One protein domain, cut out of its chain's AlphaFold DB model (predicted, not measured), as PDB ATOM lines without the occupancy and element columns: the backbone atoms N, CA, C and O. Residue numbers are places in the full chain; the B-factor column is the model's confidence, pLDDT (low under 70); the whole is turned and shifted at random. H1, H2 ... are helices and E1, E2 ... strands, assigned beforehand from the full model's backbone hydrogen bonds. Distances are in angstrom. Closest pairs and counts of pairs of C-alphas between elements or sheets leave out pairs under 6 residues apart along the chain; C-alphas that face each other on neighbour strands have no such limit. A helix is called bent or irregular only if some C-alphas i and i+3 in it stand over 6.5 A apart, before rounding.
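AT A GLANCE: This is residues 3 to 83 of the 108 residues of an uncharacterized protein of Polyangium fumosum (UniProt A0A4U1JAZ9). A strongly twisted sheet of five strands curls like part of a barrel, with H1 at one end of the long axis and residues 14 to 19 sticking out at the other. The 81 printed residues include E1, E2, H1, E3, E4 and E5, in that order; under half are in named elements, class mixed. The antiparallel sheet runs E1, E5, E2, E4, E3. The whole is compact, radius of gyration 13.1 A, spanning 41 by 27 by 22 A.

HOW THE PARTS SIT: Edge strand E1, residues 9 to 11, neighbours E5, residues 76 to 81, with N 10 and O 80 2.9 A apart. E2, residues 25 to 30, pairs with E5, N 28 to O 77 at 2.9 A, and, staggered, with E4, residues 61 to 63, N 29 to O 63 at 2.9 A. E3, residues 53 to 55, forms a hairpin with E4, N 54 to O 62 at 2.8 A. H1, residues 33 to 47, only grazes the sheet; 8 of 11 O i to N i+4 pairs are within hydrogen-bond range. E2, H1 and E3 make a split strand-helix-strand unit, two strands of one sheet with a helix between them along the chain and E4 between them in the sheet, and its crossover is right-handed.

IN THESE COORDINATES: E1 starts at C-alpha 9 (36.179, -8.185, 29.918); E5 ends at C-alpha 81 (32.383, -8.116, 27.499). E2 and E5 each measure 16.0 A, and H1, irregular with C-alphas 38 and 41 9.3 A apart, 16.3 A.

THE WHOLE: The farthest C-alphas, Ala 18 and Ala 38, are 41.3 A apart. The printed part has no cut; links E1 to E2 and E4 to E5 are long. Residues 16 and 69 have pLDDT under 70.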
ATOM      1  N   THR A   3      38.470 -14.511  31.141       95.56
ATOM      2  CA  THR A   3      37.650 -15.468  31.894       95.56
ATOM      3  C   THR A   3      37.806 -16.905  31.394       95.56
ATOM      4  O   THR A   3      38.314 -17.138  30.298       95.56
ATOM      5  N   SER A   4      37.421 -17.885  32.217       94.38
ATOM      6  CA  SER A   4      37.598 -19.322  31.951       94.38
ATOM      7  C   SER A   4      36.805 -19.841  30.749       94.38
ATOM      8  O   SER A   4      37.188 -20.846  30.162       94.38
ATOM      9  N   ASP A   5      35.761 -19.128  30.332       93.19
ATOM     10  CA  ASP A   5      35.000 -19.370  29.102       93.19
ATOM     11  C   ASP A   5      35.646 -18.743  27.845       93.19
ATOM     12  O   ASP A   5      35.069 -18.776  26.759       93.19
ATOM     13  N   GLY A   6      36.830 -18.135  27.979       91.88
ATOM     14  CA  GLY A   6      37.514 -17.413  26.904       91.88
ATOM     15  C   GLY A   6      37.017 -15.978  26.692       91.88
ATOM     16  O   GLY A   6      37.486 -15.293  25.779       91.88
ATOM     17  N   GLY A   7      36.092 -15.495  27.524       94.12
ATOM     18  CA  GLY A   7      35.622 -14.117  27.503       94.12
ATOM     19  C   GLY A   7      36.724 -13.114  27.849       94.12
ATOM     20  O   GLY A   7      37.581 -13.341  28.704       94.12
ATOM     21  N   LEU A   8      36.695 -11.958  27.187       95.75
ATOM     22  CA  LEU A   8      37.553 -10.830  27.523       95.75
ATOM     23  C   LEU A   8      36.680  -9.687  28.032       95.75
ATOM     24  O   LEU A   8      35.832  -9.180  27.306       95.75
ATOM     25  N   PHE A   9      36.903  -9.275  29.277       94.38
ATOM     26  CA  PHE A   9      36.179  -8.185  29.918       94.38
ATOM     27  C   PHE A   9      37.085  -6.978  30.123       94.38
ATOM     28  O   PHE A   9      38.154  -7.082  30.739       94.38
ATOM     29  N   VAL A  10      36.650  -5.820  29.643       91.25
ATOM     30  CA  VAL A  10      37.362  -4.546  29.792       91.25
ATOM     31  C   VAL A  10      36.740  -3.779  30.954       91.25
ATOM     32  O   VAL A  10      35.522  -3.788  31.130       91.25
ATOM     33  N   ALA A  11      37.583  -3.181  31.802       89.44
ATOM     34  CA  ALA A  11      37.112  -2.432  32.963       89.44
ATOM     35  C   ALA A  11      36.184  -1.298  32.511       89.44
ATOM     36  O   ALA A  11      36.483  -0.608  31.537       89.44
ATOM     37  N   LEU A  12      35.066  -1.118  33.215       76.69
ATOM     38  CA  LEU A  12      34.173   0.001  32.936       76.69
ATOM     39  C   LEU A  12      34.882   1.317  33.298       76.69
ATOM     40  O   LEU A  12      35.307   1.450  34.450       76.69
ATOM     41  N   PRO A  13      34.988   2.283  32.367       74.50
ATOM     42  CA  PRO A  13      35.320   3.653  32.729       74.50
ATOM     43  C   PRO A  13      34.225   4.249  33.630       74.50
ATOM     44  O   PRO A  13      33.103   3.736  33.684       74.50
ATOM     45  N   GLU A  14      34.562   5.312  34.373       70.25
ATOM     46  CA  GLU A  14      33.616   5.992  35.276       70.25
ATOM     47  C   GLU A  14      32.378   6.493  34.520       70.25
ATOM     48  O   GLU A  14      31.246   6.303  34.970       70.25
ATOM     49  N   GLU A  15      32.585   7.035  33.322       70.69
ATOM     50  CA  GLU A  15      31.518   7.325  32.374       70.69
ATOM     51  C   GLU A  15      31.226   6.088  31.523       70.69
ATOM     52  O   GLU A  15      32.136   5.480  30.964       70.69
ATOM     53  N   LYS A  16      29.950   5.706  31.408       69.06
ATOM     54  CA  LYS A  16      29.517   4.581  30.568       69.06
ATOM     55  C   LYS A  16      29.092   5.086  29.186       69.06
ATOM     56  O   LYS A  16      27.935   5.488  29.045       69.06
ATOM     57  N   PRO A  17      29.961   5.057  28.161       70.25
ATOM     58  CA  PRO A  17      29.546   5.373  26.806       70.25
ATOM     59  C   PRO A  17      28.429   4.439  26.326       70.25
ATOM     60  O   PRO A  17      28.350   3.264  26.693       70.25
ATOM     61  N   ALA A  18      27.566   4.980  25.466       76.62
ATOM     62  CA  ALA A  18      26.416   4.274  24.904       76.62
ATOM     63  C   ALA A  18      26.804   2.995  24.141       76.62
ATOM     64  O   ALA A  18      26.003   2.067  24.056       76.62
ATOM     65  N   SER A  19      28.047   2.908  23.652       71.12
ATOM     66  CA  SER A  19      28.609   1.719  23.000       71.12
ATOM     67  C   SER A  19      28.599   0.462  23.879       71.12
ATOM     68  O   SER A  19      28.741  -0.640  23.350       71.12
ATOM     69  N   TYR A  20      28.397   0.596  25.193       75.12
ATOM     70  CA  TYR A  20      28.284  -0.519  26.139       75.12
ATOM     71  C   TYR A  20      26.852  -1.016  26.368       75.12
ATOM     72  O   TYR A  20      26.665  -2.006  27.079       75.12
ATOM     73  N   ALA A  21      25.836  -0.360  25.799       81.25
ATOM     74  CA  ALA A  21      24.447  -0.779  25.952       81.25
ATOM     75  C   ALA A  21      24.230  -2.200  25.402       81.25
ATOM     76  O   ALA A  21      24.692  -2.537  24.316       81.25
ATOM     77  N   GLY A  22      23.542  -3.044  26.177       84.19
ATOM     78  CA  GLY A  22      23.249  -4.431  25.803       84.19
ATOM     79  C   GLY A  22      24.431  -5.402  25.903       84.19
ATOM     80  O   GLY A  22      24.241  -6.595  25.682       84.19
ATOM     81  N   ARG A  23      25.635  -4.936  26.266       88.62
ATOM     82  CA  ARG A  23      26.785  -5.822  26.481       88.62
ATOM     83  C   ARG A  23      26.681  -6.538  27.823       88.62
ATOM     84  O   ARG A  23      26.272  -5.957  28.828       88.62
ATOM     85  N   GLU A  24      27.115  -7.793  27.840       91.56
ATOM     86  CA  GLU A  24      27.237  -8.585  29.061       91.56
ATOM     87  C   GLU A  24      28.203  -7.912  30.048       91.56
ATOM     88  O   GLU A  24      29.270  -7.424  29.663       91.56
ATOM     89  N   ILE A  25      27.831  -7.890  31.328       90.62
ATOM     90  CA  ILE A  25      28.636  -7.313  32.405       90.62
ATOM     91  C   ILE A  25      29.112  -8.428  33.325       90.62
ATOM     92  O   ILE A  25      28.305  -9.149  33.902       90.62
ATOM     93  N   PHE A  26      30.420  -8.480  33.547       91.81
ATOM     94  CA  PHE A  26      31.014  -9.295  34.593       91.81
ATOM     95  C   PHE A  26      31.257  -8.446  35.842       91.81
ATOM     96  O   PHE A  26      31.916  -7.397  35.791       91.81
ATOM     97  N   VAL A  27      30.751  -8.924  36.979       92.62
ATOM     98  CA  VAL A  27      31.066  -8.408  38.315       92.62
ATOM     99  C   VAL A  27      31.801  -9.512  39.062       92.62
ATOM    100  O   VAL A  27      31.222 -10.550  39.368       92.62
ATOM    101  N   GLY A  28      33.077  -9.283  39.353       94.00
ATOM    102  CA  GLY A  28      33.925 -10.267  40.011       94.00
ATOM    103  C   GLY A  28      34.497  -9.759  41.319       94.00
ATOM    104  O   GLY A  28      34.908  -8.603  41.430       94.00
ATOM    105  N   TYR A  29      34.607 -10.653  42.293       95.50
ATOM    106  CA  TYR A  29      35.232 -10.389  43.582       95.50
ATOM    107  C   TYR A  29      36.570 -11.109  43.654       95.50
ATOM    108  O   TYR A  29      36.652 -12.315  43.417       95.50
ATOM    109  N   ALA A  30      37.625 -10.374  43.997       96.12
ATOM    110  CA  ALA A  30      38.955 -10.951  44.100       96.12
ATOM    111  C   ALA A  30      39.016 -11.996  45.227       96.12
ATOM    112  O   ALA A  30      38.643 -11.733  46.384       96.12
ATOM    113  N   LEU A  31      39.554 -13.170  44.902       95.06
ATOM    114  CA  LEU A  31      40.025 -14.130  45.891       95.06
ATOM    115  C   LEU A  31      41.174 -13.510  46.690       95.06
ATOM    116  O   LEU A  31      42.058 -12.836  46.153       95.06
ATOM    117  N   ARG A  32      41.184 -13.753  47.999       93.44
ATOM    118  CA  ARG A  32      42.304 -13.387  48.868       93.44
ATOM    119  C   ARG A  32      43.465 -14.352  48.610       93.44
ATOM    120  O   ARG A  32      43.214 -15.533  48.365       93.44
ATOM    121  N   PRO A  33      44.730 -13.925  48.770       93.12
ATOM    122  CA  PRO A  33      45.887 -14.795  48.537       93.12
ATOM    123  C   PRO A  33      45.821 -16.137  49.284       93.12
ATOM    124  O   PRO A  33      46.088 -17.183  48.702       93.12
ATOM    125  N   ARG A  34      45.357 -16.129  50.542       93.44
ATOM    126  CA  ARG A  34      45.166 -17.349  51.348       93.44
ATOM    127  C   ARG A  34      44.144 -18.331  50.761       93.44
ATOM    128  O   ARG A  34      44.286 -19.531  50.930       93.44
ATOM    129  N   GLU A  35      43.122 -17.831  50.071       93.25
ATOM    130  CA  GLU A  35      42.054 -18.644  49.471       93.25
ATOM    131  C   GLU A  35      42.495 -19.261  48.144       93.25
ATOM    132  O   GLU A  35      42.062 -20.361  47.805       93.25
ATOM    133  N   VAL A  36      43.355 -18.551  47.409       94.38
ATOM    134  CA  VAL A  36      44.050 -19.071  46.224       94.38
ATOM    135  C   VAL A  36      45.023 -20.171  46.650       94.38
ATOM    136  O   VAL A  36      45.007 -21.261  46.082       94.38
ATOM    137  N   ALA A  37      45.824 -19.916  47.689       94.56
ATOM    138  CA  ALA A  37      46.791 -20.876  48.215       94.56
ATOM    139  C   ALA A  37      46.123 -22.144  48.767       94.56
ATOM    140  O   ALA A  37      46.562 -23.241  48.441       94.56
ATOM    141  N   ALA A  38      45.043 -22.003  49.544       94.31
ATOM    142  CA  ALA A  38      44.334 -23.136  50.139       94.31
ATOM    143  C   ALA A  38      43.691 -24.069  49.098       94.31
ATOM    144  O   ALA A  38      43.651 -25.275  49.313       94.31
ATOM    145  N   ARG A  39      43.199 -23.529  47.975       94.06
ATOM    146  CA  ARG A  39      42.677 -24.346  46.866       94.06
ATOM    147  C   ARG A  39      43.806 -25.007  46.073       94.06
ATOM    148  O   ARG A  39      43.700 -26.162  45.682       94.06
ATOM    149  N   GLY A  40      44.887 -24.272  45.827       94.19
ATOM    150  CA  GLY A  40      45.960 -24.714  44.943       94.19
ATOM    151  C   GLY A  40      45.587 -24.615  43.458       94.19
ATOM    152  O   GLY A  40      44.429 -24.447  43.077       94.19
ATOM    153  N   ARG A  41      46.603 -24.693  42.589       92.38
ATOM    154  CA  ARG A  41      46.457 -24.413  41.147       92.38
ATOM    155  C   ARG A  41      45.514 -25.388  40.438       92.38
ATOM    156  O   ARG A  41      44.644 -24.945  39.702       92.38
ATOM    157  N   ALA A  42      45.673 -26.691  40.670       94.38
ATOM    158  CA  ALA A  42      44.872 -27.714  40.000       94.38
ATOM    159  C   ALA A  42      43.381 -27.600  40.355       94.38
ATOM    160  O   ALA A  42      42.539 -27.621  39.464       94.38
ATOM    161  N   ALA A  43      43.061 -27.392  41.636       95.19
ATOM    162  CA  ALA A  43      41.676 -27.223  42.063       95.19
ATOM    163  C   ALA A  43      41.068 -25.910  41.553       95.19
ATOM    164  O   ALA A  43      39.886 -25.877  41.250       95.19
ATOM    165  N   LEU A  44      41.857 -24.834  41.420       93.62
ATOM    166  CA  LEU A  44      41.384 -23.595  40.792       93.62
ATOM    167  C   LEU A  44      41.059 -23.793  39.310       93.62
ATOM    168  O   LEU A  44      40.043 -23.287  38.850       93.62
ATOM    169  N   LEU A  45      41.892 -24.531  38.572       91.81
ATOM    170  CA  LEU A  45      41.626 -24.837  37.165       91.81
ATOM    171  C   LEU A  45      40.368 -25.694  37.006       91.81
ATOM    172  O   LEU A  45      39.530 -25.369  36.172       91.81
ATOM    173  N   LEU A  46      40.213 -26.731  37.837       94.75
ATOM    174  CA  LEU A  46      39.005 -27.557  37.857       94.75
ATOM    175  C   LEU A  46      37.773 -26.726  38.223       94.75
ATOM    176  O   LEU A  46      36.757 -26.786  37.550       94.75
ATOM    177  N   TRP A  47      37.871 -25.877  39.241       93.75
ATOM    178  CA  TRP A  47      36.761 -25.007  39.612       93.75
ATOM    179  C   TRP A  47      36.372 -24.053  38.473       93.75
ATOM    180  O   TRP A  47      35.194 -23.778  38.278       93.75
ATOM    181  N   GLY A  48      37.335 -23.620  37.654       92.62
ATOM    182  CA  GLY A  48      37.089 -22.809  36.459       92.62
ATOM    183  C   GLY A  48      36.264 -23.479  35.363       92.62
ATOM    184  O   GLY A  48      35.786 -22.769  34.478       92.62
ATOM    185  N   THR A  49      36.072 -24.802  35.416       92.88
ATOM    186  CA  THR A  49      35.145 -25.516  34.523       92.88
ATOM    187  C   THR A  49      33.708 -25.512  35.041       92.88
ATOM    188  O   THR A  49      32.791 -25.817  34.288       92.88
ATOM    189  N   GLU A  50      33.505 -25.183  36.319       93.19
ATOM    190  CA  GLU A  50      32.197 -25.161  36.987       93.19
ATOM    191  C   GLU A  50      31.689 -23.734  37.219       93.19
ATOM    192  O   GLU A  50      30.484 -23.488  37.198       93.19
ATOM    193  N   VAL A  51      32.603 -22.786  37.446       93.12
ATOM    194  CA  VAL A  51      32.288 -21.375  37.676       93.12
ATOM    195  C   VAL A  51      33.110 -20.473  36.767       93.12
ATOM    196  O   VAL A  51      34.241 -20.785  36.392       93.12
ATOM    197  N   LEU A  52      32.563 -19.298  36.462       93.69
ATOM    198  CA  LEU A  52      33.267 -18.295  35.678       93.69
ATOM    199  C   LEU A  52      34.383 -17.652  36.518       93.69
ATOM    200  O   LEU A  52      34.135 -16.812  37.390       93.69
ATOM    201  N   LEU A  53      35.627 -18.056  36.251       95.06
ATOM    202  CA  LEU A  53      36.829 -17.485  36.857       95.06
ATOM    203  C   LEU A  53      37.435 -16.451  35.925       95.06
ATOM    204  O   LEU A  53      37.604 -16.717  34.744       95.06
ATOM    205  N   GLY A  54      37.832 -15.305  36.461       95.69
ATOM    206  CA  GLY A  54      38.522 -14.257  35.725       95.69
ATOM    207  C   GLY A  54      39.930 -14.001  36.251       95.69
ATOM    208  O   GLY A  54      40.140 -13.929  37.458       95.69
ATOM    209  N   ILE A  55      40.899 -13.810  35.360       95.50
ATOM    210  CA  ILE A  55      42.245 -13.338  35.692       95.50
ATOM    211  C   ILE A  55      42.370 -11.874  35.265       95.50
ATOM    212  O   ILE A  55      42.285 -11.520  34.080       95.50
ATOM    213  N   GLY A  56      42.548 -10.999  36.254       95.12
ATOM    214  CA  GLY A  56      42.782  -9.575  36.039       95.12
ATOM    215  C   GLY A  56      44.223  -9.281  35.625       95.12
ATOM    216  O   GLY A  56      45.147 -10.012  35.975       95.12
ATOM    217  N   SER A  57      44.431  -8.155  34.939       91.44
ATOM    218  CA  SER A  57      45.775  -7.635  34.632       91.44
ATOM    219  C   SER A  57      46.581  -7.276  35.885       91.44
ATOM    220  O   SER A  57      47.794  -7.134  35.825       91.44
ATOM    221  N   ASP A  58      45.918  -7.168  37.036       93.62
ATOM    222  CA  ASP A  58      46.537  -6.970  38.341       93.62
ATOM    223  C   ASP A  58      46.967  -8.281  39.025       93.62
ATOM    224  O   ASP A  58      47.255  -8.280  40.224       93.62
ATOM    225  N   GLY A  59      46.968  -9.397  38.286       93.06
ATOM    226  CA  GLY A  59      47.424 -10.711  38.745       93.06
ATOM    227  C   GLY A  59      46.479 -11.408  39.726       93.06
ATOM    228  O   GLY A  59      46.858 -12.409  40.334       93.06
ATOM    229  N   ARG A  60      45.262 -10.889  39.922       95.69
ATOM    230  CA  ARG A  60      44.273 -11.472  40.840       95.69
ATOM    231  C   ARG A  60      43.288 -12.370  40.105       95.69
ATOM    232  O   ARG A  60      42.938 -12.118  38.953       95.69
ATOM    233  N   ILE A  61      42.807 -13.385  40.822       96.00
ATOM    234  CA  ILE A  61      41.701 -14.238  40.389       96.00
ATOM    235  C   ILE A  61      40.404 -13.658  40.953       96.00
ATOM    236  O   ILE A  61      40.301 -13.412  42.158       96.00
ATOM    237  N   TYR A  62      39.429 -13.455  40.081       96.06
ATOM    238  CA  TYR A  62      38.097 -12.948  40.370       96.06
ATOM    239  C   TYR A  62      37.076 -14.045  40.108       96.06
ATOM    240  O   TYR A  62      37.220 -14.808  39.157       96.06
ATOM    241  N   VAL A  63      36.036 -14.099  40.929       94.69
ATOM    242  CA  VAL A  63      34.907 -15.018  40.738       94.69
ATOM    243  C   VAL A  63      33.603 -14.248  40.855       94.69
ATOM    244  O   VAL A  63      33.576 -13.196  41.509       94.69
ATOM    245  N   THR A  64      32.542 -14.747  40.229       92.25
ATOM    246  CA  THR A  64      31.221 -14.124  40.333       92.25
ATOM    247  C   THR A  64      30.677 -14.200  41.759       92.25
ATOM    248  O   THR A  64      31.194 -14.913  42.623       92.25
ATOM    249  N   GLU A  65      29.637 -13.418  42.025       88.00
ATOM    250  CA  GLU A  65      28.976 -13.386  43.327       88.00
ATOM    251  C   GLU A  65      28.455 -14.758  43.762       88.00
ATOM    252  O   GLU A  65      28.631 -15.145  44.917       88.00
ATOM    253  N   GLU A  66      27.856 -15.501  42.837       87.56
ATOM    254  CA  GLU A  66      27.245 -16.807  43.085       87.56
ATOM    255  C   GLU A  66      28.289 -17.818  43.576       87.56
ATOM    256  O   GLU A  66      28.014 -18.647  44.440       87.56
ATOM    257  N   ALA A  67      29.521 -17.694  43.076       87.44
ATOM    258  CA  ALA A  67      30.662 -18.516  43.458       87.44
ATOM    259  C   ALA A  67      31.354 -18.045  44.757       87.44
ATOM    260  O   ALA A  67      32.293 -18.693  45.228       87.44
ATOM    261  N   MET A  68      30.931 -16.915  45.342       83.19
ATOM    262  CA  MET A  68      31.558 -16.311  46.522       83.19
ATOM    263  C   MET A  68      30.538 -15.729  47.516       83.19
ATOM    264  O   MET A  68      30.320 -14.511  47.561       83.19
ATOM    265  N   PRO A  69      30.014 -16.552  48.439       68.81
ATOM    266  CA  PRO A  69      29.325 -16.025  49.608       68.81
ATOM    267  C   PRO A  69      30.319 -15.256  50.503       68.81
ATOM    268  O   PRO A  69      31.358 -15.778  50.904       68.81
ATOM    269  N   GLY A  70      30.024 -13.987  50.820       71.56
ATOM    270  CA  GLY A  70      30.846 -13.152  51.720       71.56
ATOM    271  C   GLY A  70      31.782 -12.151  51.019       71.56
ATOM    272  O   GLY A  70      33.012 -12.279  51.028       71.56
ATOM    273  N   LYS A  71      31.190 -11.089  50.458       74.44
ATOM    274  CA  LYS A  71      31.852 -10.045  49.646       74.44
ATOM    275  C   LYS A  71      32.684  -9.013  50.424       74.44
ATOM    276  O   LYS A  71      33.433  -8.248  49.817       74.44
ATOM    277  N   GLY A  72      32.522  -8.946  51.746       80.31
ATOM    278  CA  GLY A  72      33.003  -7.839  52.580       80.31
ATOM    279  C   GLY A  72      34.495  -7.524  52.405       80.31
ATOM    280  O   GLY A  72      35.358  -8.383  52.616       80.31
ATOM    281  N   GLY A  73      34.788  -6.276  52.020       87.19
ATOM    282  CA  GLY A  73      36.148  -5.729  51.918       87.19
ATOM    283  C   GLY A  73      37.009  -6.300  50.786       87.19
ATOM    284  O   GLY A  73      38.230  -6.154  50.819       87.19
ATOM    285  N   ARG A  74      36.422  -6.996  49.805       93.31
ATOM    286  CA  ARG A  74      37.164  -7.533  48.651       93.31
ATOM    287  C   ARG A  74      37.304  -6.485  47.555       93.31
ATOM    288  O   ARG A  74      36.404  -5.680  47.337       93.31
ATOM    289  N   LYS A  75      38.408  -6.555  46.809       94.00
ATOM    290  CA  LYS A  75      38.543  -5.806  45.559       94.00
ATOM    291  C   LYS A  75      37.503  -6.314  44.562       94.00
ATOM    292  O   LYS A  75      37.385  -7.523  44.363       94.00
ATOM    293  N   VAL A  76      36.788  -5.384  43.945       93.88
ATOM    294  CA  VAL A  76      35.775  -5.673  42.932       93.88
ATOM    295  C   VAL A  76      36.330  -5.291  41.573       93.88
ATOM    296  O   VAL A  76      36.890  -4.208  41.407       93.88
ATOM    297  N   PHE A  77      36.169  -6.179  40.603       93.69
ATOM    298  CA  PHE A  77      36.252  -5.822  39.201       93.69
ATOM    299  C   PHE A  77      34.840  -5.714  38.642       93.69
ATOM    300  O   PHE A  77      34.000  -6.583  38.882       93.69
ATOM    301  N   ARG A  78      34.608  -4.680  37.839       92.25
ATOM    302  CA  ARG A  78      33.412  -4.565  37.018       92.25
ATOM    303  C   ARG A  78      33.816  -4.222  35.595       92.25
ATOM    304  O   ARG A  78      34.506  -3.227  35.373       92.25
ATOM    305  N   GLY A  79      33.387  -5.037  34.645       91.88
ATOM    306  CA  GLY A  79      33.744  -4.852  33.247       91.88
ATOM    307  C   GLY A  79      32.674  -5.357  32.307       91.88
ATOM    308  O   GLY A  79      31.819  -6.150  32.692       91.88
ATOM    309  N   PHE A  80      32.729  -4.874  31.078       92.19
ATOM    310  CA  PHE A  80      31.850  -5.300  29.998       92.19
ATOM    311  C   PHE A  80      32.588  -6.279  29.098       92.19
ATOM    312  O   PHE A  80      33.812  -6.202  28.954       92.19
ATOM    313  N   ARG A  81      31.842  -7.196  28.490       93.94
ATOM    314  CA  ARG A  81      32.383  -8.116  27.499       93.94
ATOM    315  C   ARG A  81      32.823  -7.328  26.270       93.94
ATOM    316  O   ARG A  81      32.041  -6.559  25.708       93.94
ATOM    317  N   ALA A  82      34.081  -7.504  25.887       93.31
ATOM    318  CA  ALA A  82      34.616  -6.960  24.650       93.31
ATOM    319  C   ALA A  82      33.847  -7.547  23.459       93.31
ATOM    320  O   ALA A  82      33.477  -8.727  23.487       93.31
ATOM    321  N   THR A  83      33.623  -6.745  22.418       91.81
ATOM    322  CA  THR A  83      33.124  -7.286  21.143       91.81
ATOM    323  C   THR A  83      34.178  -8.182  20.496       91.81
ATOM    324  O   THR A  83      35.336  -8.214  20.921       91.81
TER     325      THR A  83